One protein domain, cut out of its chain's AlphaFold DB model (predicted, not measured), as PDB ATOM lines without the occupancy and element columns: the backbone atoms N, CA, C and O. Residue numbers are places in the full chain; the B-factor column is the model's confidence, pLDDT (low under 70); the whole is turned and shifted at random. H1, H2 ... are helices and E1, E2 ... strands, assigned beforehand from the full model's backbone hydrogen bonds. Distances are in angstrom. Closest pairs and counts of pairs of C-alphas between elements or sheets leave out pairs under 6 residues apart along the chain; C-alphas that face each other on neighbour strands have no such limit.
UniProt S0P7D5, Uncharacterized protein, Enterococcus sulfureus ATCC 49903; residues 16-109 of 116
ATOM      1  N   LYS A  16      18.447  16.606 -33.518       64.75
ATOM      2  CA  LYS A  16      17.246  16.160 -32.823       64.75
ATOM      3  C   LYS A  16      17.680  15.259 -31.661       64.75
ATOM      4  O   LYS A  16      18.469  14.352 -31.930       64.75
ATOM      5  N   PRO A  17      17.256  15.490 -30.407       67.56
ATOM      6  CA  PRO A  17      17.412  14.485 -29.364       67.56
ATOM      7  C   PRO A  17      16.772  13.166 -29.806       67.56
ATOM      8  O   PRO A  17      15.673  13.160 -30.376       67.56
ATOM      9  N   LEU A  18      17.492  12.073 -29.561       72.69
ATOM     10  CA  LEU A  18      16.982  10.722 -29.719       72.69
ATOM     11  C   LEU A  18      16.337  10.311 -28.396       72.69
ATOM     12  O   LEU A  18      16.981  10.342 -27.351       72.69
ATOM     13  N   PHE A  19      15.060   9.964 -28.451       76.44
ATOM     14  CA  PHE A  19      14.343   9.341 -27.350       76.44
ATOM     15  C   PHE A  19      14.080   7.881 -27.688       76.44
ATOM     16  O   PHE A  19      13.948   7.518 -28.858       76.44
ATOM     17  N   GLU A  20      13.966   7.064 -26.655       75.88
ATOM     18  CA  GLU A  20      13.633   5.653 -26.777       75.88
ATOM     19  C   GLU A  20      12.320   5.393 -26.043       75.88
ATOM     20  O   GLU A  20      12.072   5.943 -24.966       75.88
ATOM     21  N   GLU A  21      11.457   4.597 -26.667       78.62
ATOM     22  CA  GLU A  21      10.190   4.145 -26.103       78.62
ATOM     23  C   GLU A  21      10.084   2.636 -26.283       78.62
ATOM     24  O   GLU A  21      10.478   2.102 -27.323       78.62
ATOM     25  N   SER A  22       9.559   1.981 -25.250       77.44
ATOM     26  CA  SER A  22       9.322   0.546 -25.240       77.44
ATOM     27  C   SER A  22       8.040   0.230 -24.479       77.44
ATOM     28  O   SER A  22       7.810   0.736 -23.374       77.44
ATOM     29  N   ILE A  23       7.219  -0.647 -25.054       79.00
ATOM     30  CA  ILE A  23       6.012  -1.185 -24.429       79.00
ATOM     31  C   ILE A  23       6.332  -2.570 -23.891       79.00
ATOM     32  O   ILE A  23       6.750  -3.466 -24.628       79.00
ATOM     33  N   TYR A  24       6.064  -2.758 -22.604       77.06
ATOM     34  CA  TYR A  24       6.256  -4.024 -21.916       77.06
ATOM     35  C   TYR A  24       4.922  -4.621 -21.493       77.06
ATOM     36  O   TYR A  24       4.029  -3.921 -21.009       77.06
ATOM     37  N   LEU A  25       4.819  -5.937 -21.641       77.00
ATOM     38  CA  LEU A  25       3.726  -6.732 -21.118       77.00
ATOM     39  C   LEU A  25       4.165  -7.424 -19.827       77.00
ATOM     40  O   LEU A  25       5.246  -8.017 -19.748       77.00
ATOM     41  N   PHE A  26       3.285  -7.376 -18.832       75.31
ATOM     42  CA  PHE A  26       3.500  -7.969 -17.524       75.31
ATOM     43  C   PHE A  26       2.255  -8.711 -17.075       75.31
ATOM     44  O   PHE A  26       1.142  -8.205 -17.209       75.31
ATOM     45  N   GLU A  27       2.461  -9.881 -16.487       75.44
ATOM     46  CA  GLU A  27       1.408 -10.602 -15.791       75.44
ATOM     47  C   GLU A  27       1.475 -10.286 -14.299       75.44
ATOM     48  O   GLU A  27       2.550 -10.283 -13.695       75.44
ATOM     49  N   ILE A  28       0.321  -9.991 -13.707       73.94
ATOM     50  CA  ILE A  28       0.209  -9.671 -12.287       73.94
ATOM     51  C   ILE A  28      -0.934 -10.491 -11.720       73.94
ATOM     52  O   ILE A  28      -2.046 -10.456 -12.241       73.94
ATOM     53  N   ASP A  29      -0.662 -11.201 -10.630       72.81
ATOM     54  CA  ASP A  29      -1.702 -11.896  -9.885       72.81
ATOM     55  C   ASP A  29      -2.514 -10.876  -9.073       72.81
ATOM     56  O   ASP A  29      -2.048 -10.317  -8.068       72.81
ATOM     57  N   LEU A  30      -3.732 -10.621  -9.550       69.12
ATOM     58  CA  LEU A  30      -4.676  -9.669  -8.969       69.12
ATOM     59  C   LEU A  30      -5.572 -10.296  -7.891       69.12
ATOM     60  O   LEU A  30      -6.425  -9.593  -7.340       69.12
ATOM     61  N   HIS A  31      -5.425 -11.588  -7.564       67.06
ATOM     62  CA  HIS A  31      -6.324 -12.242  -6.617       67.06
ATOM     63  C   HIS A  31      -6.349 -11.508  -5.264       67.06
ATOM     64  O   HIS A  31      -5.387 -11.518  -4.499       67.06
ATOM     65  N   LYS A  32      -7.515 -10.917  -4.959       58.16
ATOM     66  CA  LYS A  32      -7.846 -10.193  -3.716       58.16
ATOM     67  C   LYS A  32      -7.077  -8.886  -3.468       58.16
ATOM     68  O   LYS A  32      -7.029  -8.458  -2.319       58.16
ATOM     69  N   LYS A  33      -6.520  -8.244  -4.500       69.38
ATOM     70  CA  LYS A  33      -5.834  -6.950  -4.352       69.38
ATOM     71  C   LYS A  33      -6.731  -5.776  -4.722       69.38
ATOM     72  O   LYS A  33      -7.426  -5.808  -5.737       69.38
ATOM     73  N   GLU A  34      -6.691  -4.714  -3.927       75.75
ATOM     74  CA  GLU A  34      -7.310  -3.443  -4.307       75.75
ATOM     75  C   GLU A  34      -6.474  -2.718  -5.374       75.75
ATOM     76  O   GLU A  34      -5.260  -2.899  -5.477       75.75
ATOM     77  N   LYS A  35      -7.105  -1.819  -6.147       72.19
ATOM     78  CA  LYS A  35      -6.443  -1.023  -7.204       72.19
ATOM     79  C   LYS A  35      -5.131  -0.377  -6.741       72.19
ATOM     80  O   LYS A  35      -4.168  -0.324  -7.501       72.19
ATOM     81  N   GLN A  36      -5.081   0.124  -5.506       75.44
ATOM     82  CA  GLN A  36      -3.872   0.749  -4.963       75.44
ATOM     83  C   GLN A  36      -2.732  -0.257  -4.772       75.44
ATOM     84  O   GLN A  36      -1.588   0.054  -5.093       75.44
ATOM     85  N   GLU A  37      -3.033  -1.465  -4.306       79.44
ATOM     86  CA  GLU A  37      -2.050  -2.530  -4.097       79.44
ATOM     87  C   GLU A  37      -1.490  -3.031  -5.432       79.44
ATOM     88  O   GLU A  37      -0.282  -3.227  -5.559       79.44
ATOM     89  N   ILE A  38      -2.348  -3.119  -6.452       76.19
ATOM     90  CA  ILE A  38      -1.948  -3.445  -7.826       76.19
ATOM     91  C   ILE A  38      -0.943  -2.411  -8.350       76.19
ATOM     92  O   ILE A  38       0.112  -2.771  -8.866       76.19
ATOM     93  N   LEU A  39      -1.213  -1.116  -8.155       75.19
ATOM     94  CA  LEU A  39      -0.291  -0.049  -8.560       75.19
ATOM     95  C   LEU A  39       1.051  -0.107  -7.816       75.19
ATOM     96  O   LEU A  39       2.081   0.235  -8.399       75.19
ATOM     97  N   VAL A  40       1.067  -0.518  -6.545       80.62
ATOM     98  CA  VAL A  40       2.319  -0.703  -5.792       80.62
ATOM     99  C   VAL A  40       3.126  -1.871  -6.352       80.62
ATOM    100  O   VAL A  40       4.345  -1.755  -6.481       80.62
ATOM    101  N   GLU A  41       2.483  -2.984  -6.692       78.44
ATOM    102  CA  GLU A  41       3.187  -4.121  -7.287       78.44
ATOM    103  C   GLU A  41       3.723  -3.822  -8.675       78.44
ATOM    104  O   GLU A  41       4.887  -4.126  -8.934       78.44
ATOM    105  N   ILE A  42       2.928  -3.145  -9.509       76.50
ATOM    106  CA  ILE A  42       3.386  -2.617 -10.794       76.50
ATOM    107  C   ILE A  42       4.664  -1.808 -10.560       76.50
ATOM    108  O   ILE A  42       5.711  -2.177 -11.073       76.50
ATOM    109  N   LYS A  43       4.651  -0.798  -9.683       76.50
ATOM    110  CA  LYS A  43       5.850   0.014  -9.390       76.50
ATOM    111  C   LYS A  43       7.076  -0.812  -8.977       76.50
ATOM    112  O   LYS A  43       8.152  -0.586  -9.512       76.50
ATOM    113  N   LYS A  44       6.926  -1.792  -8.081       78.12
ATOM    114  CA  LYS A  44       8.045  -2.651  -7.635       78.12
ATOM    115  C   LYS A  44       8.622  -3.519  -8.749       78.12
ATOM    116  O   LYS A  44       9.809  -3.836  -8.743       78.12
ATOM    117  N   LEU A  45       7.769  -3.991  -9.649       73.62
ATOM    118  CA  LEU A  45       8.189  -4.790 -10.793       73.62
ATOM    119  C   LEU A  45       8.913  -3.917 -11.814       73.62
ATOM    120  O   LEU A  45       9.949  -4.313 -12.337       73.62
ATOM    121  N   LEU A  46       8.403  -2.708 -12.014       71.50
ATOM    122  CA  LEU A  46       8.930  -1.692 -12.911       71.50
ATOM    123  C   LEU A  46      10.299  -1.142 -12.474       71.50
ATOM    124  O   LEU A  46      11.175  -1.000 -13.318       71.50
ATOM    125  N   GLU A  47      10.543  -0.952 -11.173       72.12
ATOM    126  CA  GLU A  47      11.866  -0.571 -10.632       72.12
ATOM    127  C   GLU A  47      12.986  -1.552 -11.024       72.12
ATOM    128  O   GLU A  47      14.155  -1.177 -11.078       72.12
ATOM    129  N   LYS A  48      12.654  -2.814 -11.321       68.56
ATOM    130  CA  LYS A  48      13.636  -3.810 -11.779       68.56
ATOM    131  C   LYS A  48      14.000  -3.661 -13.260       68.56
ATOM    132  O   LYS A  48      14.986  -4.254 -13.689       68.56
ATOM    133  N   VAL A  49      13.198  -2.922 -14.024       66.06
ATOM    134  CA  VAL A  49      13.329  -2.727 -15.479       66.06
ATOM    135  C   VAL A  49      13.974  -1.377 -15.808       66.06
ATOM    136  O   VAL A  49      14.525  -1.213 -16.891       66.06
ATOM    137  N   GLU A  50      13.967  -0.424 -14.870       68.31
ATOM    138  CA  GLU A  50      14.630   0.884 -14.986       68.31
ATOM    139  C   GLU A  50      16.165   0.751 -14.904       68.31
ATOM    140  O   GLU A  50      16.816   1.150 -13.938       68.31
ATOM    141  N   LEU A  51      16.763   0.144 -15.930       70.62
ATOM    142  CA  LEU A  51      18.208   0.013 -16.073       70.62
ATOM    143  C   LEU A  51      18.759   1.186 -16.883       70.62
ATOM    144  O   LEU A  51      18.273   1.488 -17.969       70.62
ATOM    145  N   THR A  52      19.813   1.827 -16.381       80.00
ATOM    146  CA  THR A  52      20.582   2.773 -17.194       80.00
ATOM    147  C   THR A  52      21.552   2.003 -18.081       80.00
ATOM    148  O   THR A  52      22.299   1.152 -17.590       80.00
ATOM    149  N   TYR A  53      21.582   2.322 -19.370       82.00
ATOM    150  CA  TYR A  53      22.516   1.717 -20.316       82.00
ATOM    151  C   TYR A  53      23.030   2.744 -21.329       82.00
ATOM    152  O   TYR A  53      22.549   3.875 -21.374       82.00
ATOM    153  N   LYS A  54      24.047   2.369 -22.112       81.50
ATOM    154  CA  LYS A  54      24.560   3.207 -23.202       81.50
ATOM    155  C   LYS A  54      23.963   2.768 -24.530       81.50
ATOM    156  O   LYS A  54      24.104   1.597 -24.885       81.50
ATOM    157  N   ASN A  55      23.358   3.701 -25.259       77.81
ATOM    158  CA  ASN A  55      22.883   3.434 -26.616       77.81
ATOM    159  C   ASN A  55      24.052   3.317 -27.615       77.81
ATOM    160  O   ASN A  55      25.225   3.501 -27.269       77.81
ATOM    161  N   GLU A  56      23.737   3.041 -28.881       73.81
ATOM    162  CA  GLU A  56      24.720   2.914 -29.970       73.81
ATOM    163  C   GLU A  56      25.564   4.182 -30.212       73.81
ATOM    164  O   GLU A  56      26.670   4.100 -30.749       73.81
ATOM    165  N   ASN A  57      25.089   5.343 -29.752       74.94
ATOM    166  CA  ASN A  57      25.780   6.630 -29.841       74.94
ATOM    167  C   ASN A  57      26.626   6.947 -28.591       74.94
ATOM    168  O   ASN A  57      27.292   7.986 -28.539       74.94
ATOM    169  N   GLY A  58      26.635   6.058 -27.590       79.94
ATOM    170  CA  GLY A  58      27.355   6.220 -26.323       79.94
ATOM    171  C   GLY A  58      26.659   7.126 -25.302       79.94
ATOM    172  O   GLY A  58      27.261   7.441 -24.265       79.94
ATOM    173  N   GLU A  59      25.421   7.535 -25.578       79.94
ATOM    174  CA  GLU A  59      24.592   8.359 -24.698       79.94
ATOM    175  C   GLU A  59      24.022   7.503 -23.566       79.94
ATOM    176  O   GLU A  59      23.666   6.343 -23.775       79.94
ATOM    177  N   ASP A  60      23.965   8.064 -22.358       80.88
ATOM    178  CA  ASP A  60      23.354   7.392 -21.213       80.88
ATOM    179  C   ASP A  60      21.831   7.500 -21.311       80.88
ATOM    180  O   ASP A  60      21.267   8.595 -21.259       80.88
ATOM    181  N   ILE A  61      21.176   6.351 -21.445       78.38
ATOM    182  CA  ILE A  61      19.726   6.223 -21.459       78.38
ATOM    183  C   ILE A  61      19.282   5.737 -20.091       78.38
ATOM    184  O   ILE A  61      19.712   4.682 -19.629       78.38
ATOM    185  N   SER A  62      18.403   6.505 -19.454       77.81
ATOM    186  CA  SER A  62      17.742   6.122 -18.210       77.81
ATOM    187  C   SER A  62      16.266   5.895 -18.484       77.81
ATOM    188  O   SER A  62      15.518   6.844 -18.731       77.81
ATOM    189  N   TRP A  63      15.854   4.631 -18.431       77.00
ATOM    190  CA  TRP A  63      14.453   4.263 -18.560       77.00
ATOM    191  C   TRP A  63      13.661   4.713 -17.343       77.00
ATOM    192  O   TRP A  63      14.108   4.591 -16.203       77.00
ATOM    193  N   LYS A  64      12.456   5.213 -17.601       75.44
ATOM    194  CA  LYS A  64      11.472   5.511 -16.571       75.44
ATOM    195  C   LYS A  64      10.101   5.112 -17.066       75.44
ATOM    196  O   LYS A  64       9.704   5.528 -18.156       75.44
ATOM    197  N   ILE A  65       9.353   4.363 -16.262       74.38
ATOM    198  CA  ILE A  65       7.993   4.015 -16.673       74.38
ATOM    199  C   ILE A  65       7.067   5.210 -16.543       74.38
ATOM    200  O   ILE A  65       6.984   5.878 -15.510       74.38
ATOM    201  N   TYR A  66       6.376   5.474 -17.646       71.62
ATOM    202  CA  TYR A  66       5.610   6.690 -17.818       71.62
ATOM    203  C   TYR A  66       4.104   6.474 -17.631       71.62
ATOM    204  O   TYR A  66       3.454   7.245 -16.922       71.62
ATOM    205  N   LYS A  67       3.533   5.432 -18.247       73.12
ATOM    206  CA  LYS A  67       2.084   5.196 -18.255       73.12
ATOM    207  C   LYS A  67       1.754   3.706 -18.329       73.12
ATOM    208  O   LYS A  67       2.433   2.950 -19.014       73.12
ATOM    209  N   ILE A  68       0.677   3.311 -17.653       73.75
ATOM    210  CA  ILE A  68       0.003   2.028 -17.882       73.75
ATOM    211  C   ILE A  68      -0.987   2.257 -19.024       73.75
ATOM    212  O   ILE A  68      -1.889   3.086 -18.889       73.75
ATOM    213  N   ILE A  69      -0.771   1.588 -20.157       70.44
ATOM    214  CA  ILE A  69      -1.577   1.783 -21.369       70.44
ATOM    215  C   ILE A  69      -2.931   1.085 -21.224       70.44
ATOM    216  O   ILE A  69      -3.953   1.697 -21.519       70.44
ATOM    217  N   ASP A  70      -2.932  -0.160 -20.741       70.19
ATOM    218  CA  ASP A  70      -4.153  -0.939 -20.543       70.19
ATOM    219  C   ASP A  70      -3.968  -2.058 -19.504       70.19
ATOM    220  O   ASP A  70      -2.840  -2.407 -19.140       70.19
ATOM    221  N   MET A  71      -5.083  -2.612 -19.030       72.50
ATOM    222  CA  MET A  71      -5.142  -3.763 -18.130       72.50
ATOM    223  C   MET A  71      -6.307  -4.665 -18.533       72.50
ATOM    224  O   MET A  71      -7.457  -4.234 -18.545       72.50
ATOM    225  N   PHE A  72      -6.015  -5.936 -18.797       72.25
ATOM    226  CA  PHE A  72      -7.019  -6.925 -19.175       72.25
ATOM    227  C   PHE A  72      -6.965  -8.123 -18.235       72.25
ATOM    228  O   PHE A  72      -5.883  -8.531 -17.810       72.25
ATOM    229  N   ASP A  73      -8.126  -8.716 -17.969       69.38
ATOM    230  CA  ASP A  73      -8.178 -10.027 -17.340       69.38
ATOM    231  C   ASP A  73      -7.658 -11.071 -18.328       69.38
ATOM    232  O   ASP A  73      -8.083 -11.126 -19.488       69.38
ATOM    233  N   ASN A  74      -6.734 -11.912 -17.865       66.31
ATOM    234  CA  ASN A  74      -6.219 -13.007 -18.669       66.31
ATOM    235  C   ASN A  74      -7.305 -14.090 -18.798       66.31
ATOM    236  O   ASN A  74      -7.429 -14.986 -17.969       66.31
ATOM    237  N   ILE A  75      -8.162 -13.958 -19.813       60.59
ATOM    238  CA  ILE A  75      -9.288 -14.872 -20.088       60.59
ATOM    239  C   ILE A  75      -8.858 -16.183 -20.756       60.59
ATOM    240  O   ILE A  75      -9.652 -17.118 -20.866       60.59
ATOM    241  N   TYR A  76      -7.609 -16.260 -21.203       55.81
ATOM    242  CA  TYR A  76      -7.019 -17.444 -21.801       55.81
ATOM    243  C   TYR A  76      -5.816 -17.824 -20.950       55.81
ATOM    244  O   TYR A  76      -5.030 -16.957 -20.613       55.81
ATOM    245  N   ASP A  77      -5.652 -19.100 -20.612       57.69
ATOM    246  CA  ASP A  77      -4.508 -19.641 -19.853       57.69
ATOM    247  C   ASP A  77      -3.214 -19.593 -20.712       57.69
ATOM    248  O   ASP A  77      -2.562 -20.598 -21.009       57.69
ATOM    249  N   LEU A  78      -2.908 -18.414 -21.260       57.75
ATOM    250  CA  LEU A  78      -1.737 -18.132 -22.065       57.75
ATOM    251  C   LEU A  78      -0.533 -18.293 -21.150       57.75
ATOM    252  O   LEU A  78      -0.509 -17.748 -20.050       57.75
ATOM    253  N   LYS A  79       0.438 -19.090 -21.609       56.12
ATOM    254  CA  LYS A  79       1.677 -19.383 -20.883       56.12
ATOM    255  C   LYS A  79       2.223 -18.116 -20.228       56.12
ATOM    256  O   LYS A  79       2.402 -17.118 -20.921       56.12
ATOM    257  N   VAL A  80       2.523 -18.242 -18.935       57.50
ATOM    258  CA  VAL A  80       3.161 -17.230 -18.090       57.50
ATOM    259  C   VAL A  80       4.220 -16.487 -18.890       57.50
ATOM    260  O   VAL A  80       5.192 -17.085 -19.360       57.50
ATOM    261  N   PHE A  81       4.003 -15.191 -19.086       61.44
ATOM    262  CA  PHE A  81       4.974 -14.331 -19.741       61.44
ATOM    263  C   PHE A  81       6.218 -14.271 -18.847       61.44
ATOM    264  O   PHE A  81       6.142 -13.791 -17.715       61.44
ATOM    265  N   GLU A  82       7.363 -14.771 -19.323       59.75
ATOM    266  CA  GLU A  82       8.631 -14.623 -18.602       59.75
ATOM    267  C   GLU A  82       8.960 -13.128 -18.507       59.75
ATOM    268  O   GLU A  82       9.226 -12.451 -19.490       59.75
ATOM    269  N   PHE A  83       8.793 -12.599 -17.307       62.28
ATOM    270  CA  PHE A  83       8.757 -11.186 -16.953       62.28
ATOM    271  C   PHE A  83      10.059 -10.421 -17.288       62.28
ATOM    272  O   PHE A  83      11.126 -10.948 -16.963       62.28
ATOM    273  N   PRO A  84      10.036  -9.135 -17.723       69.31
ATOM    274  CA  PRO A  84       9.104  -8.451 -18.639       69.31
ATOM    275  C   PRO A  84       9.254  -8.940 -20.085       69.31
ATOM    276  O   PRO A  84      10.382  -9.148 -20.528       69.31
ATOM    277  N   ASN A  85       8.170  -8.961 -20.868       73.19
ATOM    278  CA  ASN A  85       8.287  -9.115 -22.325       73.19
ATOM    279  C   ASN A  85       8.087  -7.773 -23.020       73.19
ATOM    280  O   ASN A  85       7.004  -7.193 -22.969       73.19
ATOM    281  N   GLU A  86       9.131  -7.291 -23.682       74.69
ATOM    282  CA  GLU A  86       9.031  -6.156 -24.591       74.69
ATOM    283  C   GLU A  86       8.258  -6.581 -25.843       74.69
ATOM    284  O   GLU A  86       8.630  -7.537 -26.523       74.69
ATOM    285  N   VAL A  87       7.154  -5.896 -26.129       74.06
ATOM    286  CA  VAL A  87       6.287  -6.210 -27.278       74.06
ATOM    287  C   VAL A  87       6.470  -5.226 -28.428       74.06
ATOM    288  O   VAL A  87       6.174  -5.556 -29.576       74.06
ATOM    289  N   TYR A  88       6.961  -4.025 -28.134       75.12
ATOM    290  CA  TYR A  88       7.218  -2.982 -29.116       75.12
ATOM    291  C   TYR A  88       8.326  -2.058 -28.616       75.12
ATOM    292  O   TYR A  88       8.359  -1.750 -27.429       75.12
ATOM    293  N   SER A  89       9.192  -1.606 -29.525       73.50
ATOM    294  CA  SER A  89      10.225  -0.608 -29.247       73.50
ATOM    295  C   SER A  89      10.441   0.285 -30.459       73.50
ATOM    296  O   SER A  89      10.433  -0.193 -31.602       73.50
ATOM    297  N   GLN A  90      10.644   1.578 -30.221       74.38
ATOM    298  CA  GLN A  90      10.910   2.542 -31.278       74.38
ATOM    299  C   GLN A  90      11.853   3.663 -30.829       74.38
ATOM    300  O   GLN A  90      11.735   4.226 -29.743       74.38
ATOM    301  N   HIS A  91      12.742   4.061 -31.743       76.25
ATOM    302  CA  HIS A  91      13.533   5.282 -31.618       76.25
ATOM    303  C   HIS A  91      12.754   6.491 -32.145       76.25
ATOM    304  O   HIS A  91      12.209   6.479 -33.256       76.25
ATOM    305  N   LEU A  92      12.736   7.564 -31.362       74.75
ATOM    306  CA  LEU A  92      11.999   8.784 -31.643       74.75
ATOM    307  C   LEU A  92      12.955   9.959 -31.792       74.75
ATOM    308  O   LEU A  92      13.557  10.437 -30.836       74.75
ATOM    309  N   GLU A  93      13.020  10.498 -33.004       79.38
ATOM    310  CA  GLU A  93      13.632  11.800 -33.222       79.38
ATOM    311  C   GLU A  93      12.622  12.917 -32.937       79.38
ATOM    312  O   GLU A  93      11.552  12.980 -33.566       79.38
ATOM    313  N   LEU A  94      12.976  13.834 -32.039       74.75
ATOM    314  CA  LEU A  94      12.179  15.023 -31.731       74.75
ATOM    315  C   LEU A  94      12.975  16.314 -31.953       74.75
ATOM    316  O   LEU A  94      14.202  16.281 -31.940       74.75
ATOM    317  N   PRO A  95      12.320  17.458 -32.215       77.44
ATOM    318  CA  PRO A  95      12.997  18.751 -32.245       77.44
ATOM    319  C   PRO A  95      13.822  19.022 -30.979       77.44
ATOM    320  O   PRO A  95      13.499  18.574 -29.880       77.44
ATOM    321  N   LEU A  96      14.905  19.789 -31.125       71.00
ATOM    322  CA  LEU A  96      15.690  20.230 -29.976       71.00
ATOM    323  C   LEU A  96      14.815  21.102 -29.063       71.00
ATOM    324  O   LEU A  96      14.190  22.052 -29.533       71.00
ATOM    325  N   GLY A  97      14.804  20.792 -27.767       71.56
ATOM    326  CA  GLY A  97      13.944  21.464 -26.793       71.56
ATOM    327  C   GLY A  97      12.568  20.821 -26.626       71.56
ATOM    328  O   GLY A  97      11.778  21.350 -25.850       71.56
ATOM    329  N   SER A  98      12.300  19.700 -27.306       75.94
ATOM    330  CA  SER A  98      11.109  18.910 -27.024       75.94
ATOM    331  C   SER A  98      11.111  18.360 -25.606       75.94
ATOM    332  O   SER A  98      12.147  17.917 -25.100       75.94
ATOM    333  N   ASP A  99       9.937  18.388 -24.988       75.12
ATOM    334  CA  ASP A  99       9.714  17.899 -23.636       75.12
ATOM    335  C   ASP A  99       8.901  16.594 -23.621       75.12
ATOM    336  O   ASP A  99       8.602  15.976 -24.646       75.12
ATOM    337  N   HIS A 100       8.564  16.130 -22.422       71.94
ATOM    338  CA  HIS A 100       7.823  14.886 -22.243       71.94
ATOM    339  C   HIS A 100       6.404  14.920 -22.836       71.94
ATOM    340  O   HIS A 100       5.883  13.868 -23.208       71.94
ATOM    341  N   GLN A 101       5.762  16.089 -22.929       74.62
ATOM    342  CA  GLN A 101       4.435  16.211 -23.537       74.62
ATOM    343  C   GLN A 101       4.500  16.013 -25.052       74.62
ATOM    344  O   GLN A 101       3.592  15.404 -25.617       74.62
ATOM    345  N   ASP A 102       5.585  16.447 -25.695       77.94
ATOM    346  CA  ASP A 102       5.789  16.236 -27.132       77.94
ATOM    347  C   ASP A 102       5.905  14.745 -27.479       77.94
ATOM    348  O   ASP A 102       5.330  14.282 -28.469       77.94
ATOM    349  N   ILE A 103       6.603  13.970 -26.638       74.56
ATOM    350  CA  ILE A 103       6.699  12.505 -26.769       74.56
ATOM    351  C   ILE A 103       5.300  11.891 -26.684       74.56
ATOM    352  O   ILE A 103       4.905  11.097 -27.540       74.56
ATOM    353  N   LEU A 104       4.530  12.302 -25.673       71.50
ATOM    354  CA  LEU A 104       3.189  11.788 -25.442       71.50
ATOM    355  C   LEU A 104       2.232  12.058 -26.597       71.50
ATOM    356  O   LEU A 104       1.508  11.157 -27.011       71.50
ATOM    357  N   GLN A 105       2.208  13.291 -27.097       73.75
ATOM    358  CA  GLN A 105       1.326  13.662 -28.199       73.75
ATOM    359  C   GLN A 105       1.677  12.909 -29.477       73.75
ATOM    360  O   GLN A 105       0.779  12.548 -30.230       73.75
ATOM    361  N   LYS A 106       2.963  12.647 -29.719       74.00
ATOM    362  CA  LYS A 106       3.404  11.919 -30.908       74.00
ATOM    363  C   LYS A 106       3.016  10.439 -30.876       74.00
ATOM    364  O   LYS A 106       2.752   9.878 -31.934       74.00
ATOM    365  N   PHE A 107       3.020   9.817 -29.697       68.56
ATOM    366  CA  PHE A 107       2.907   8.361 -29.570       68.56
ATOM    367  C   PHE A 107       1.555   7.880 -29.035       68.56
ATOM    368  O   PHE A 107       1.035   6.850 -29.456       68.56
ATOM    369  N   TYR A 108       0.952   8.642 -28.126       65.38
ATOM    370  CA  TYR A 108      -0.301   8.282 -27.472       65.38
ATOM    371  C   TYR A 108      -1.450   9.221 -27.846       65.38
ATOM    372  O   TYR A 108      -2.430   9.259 -27.103       65.38
ATOM    373  N   SER A 109      -1.383   9.939 -28.982       61.53
ATOM    374  CA  SER A 109      -2.539  10.705 -29.495       61.53
ATOM    375  C   SER A 109      -3.801   9.841 -29.560       61.53
ATOM    376  O   SER A 109      -4.897  10.327 -29.289       61.53
TER     377      SER A 109
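AT A GLANCE: This is residues 16 to 109 of the 116 residues of an uncharacterized protein of Enterococcus sulfureus ATCC 49903 (UniProt S0P7D5). What is the shape? A long two-stranded ribbon, E1 with E4, runs beside a row of H1 and the small hairpin E2 E3; H2 folds back near E1. What builds it? The 94 printed residues include four named strands and two named helices, ordered E1, H1, E2, E3, E4, H2; both sheets are antiparallel, the class mixed, under half of the residues in named elements. It is loose, radius of gyration of the C-alphas 15.6 A, spanning 46 by 26 by 23 A.

IN THESE COORDINATES: What comes first? E1, residues 18 to 25, 23.5 A, begins at C-alpha (16.982, 10.722, -29.719); H1 is 35 to 46, 16.4 A; E2 is 52 to 54. What follows? E3 is 60 to 62, E4 85 to 93, 24.2 A; H2, 100 to 108, ends at C-alpha (-0.301, 8.282, -27.472).

HOW THE PARTS SIT: Which strands pair? E1 and E4 are antiparallel at 162 degrees, N 21 and O 90 within hydrogen-bond range at 3.1 A. The hairpin E2 and E3 is antiparallel at 151 degrees, N 53 and O 61 within range at 3.0 A. And the helices? H2 is near E1, with 5 C-alpha pairs within 10 A; H1 is apart from E4. In H1 and H2 every O i to N i+4 pair is within range.

THE WHOLE: Any cut? The printed part has no cut; the link E3 to E4, 22 residues, is long. Where is confidence low? 24 residues are under 70, among them 73 to 84.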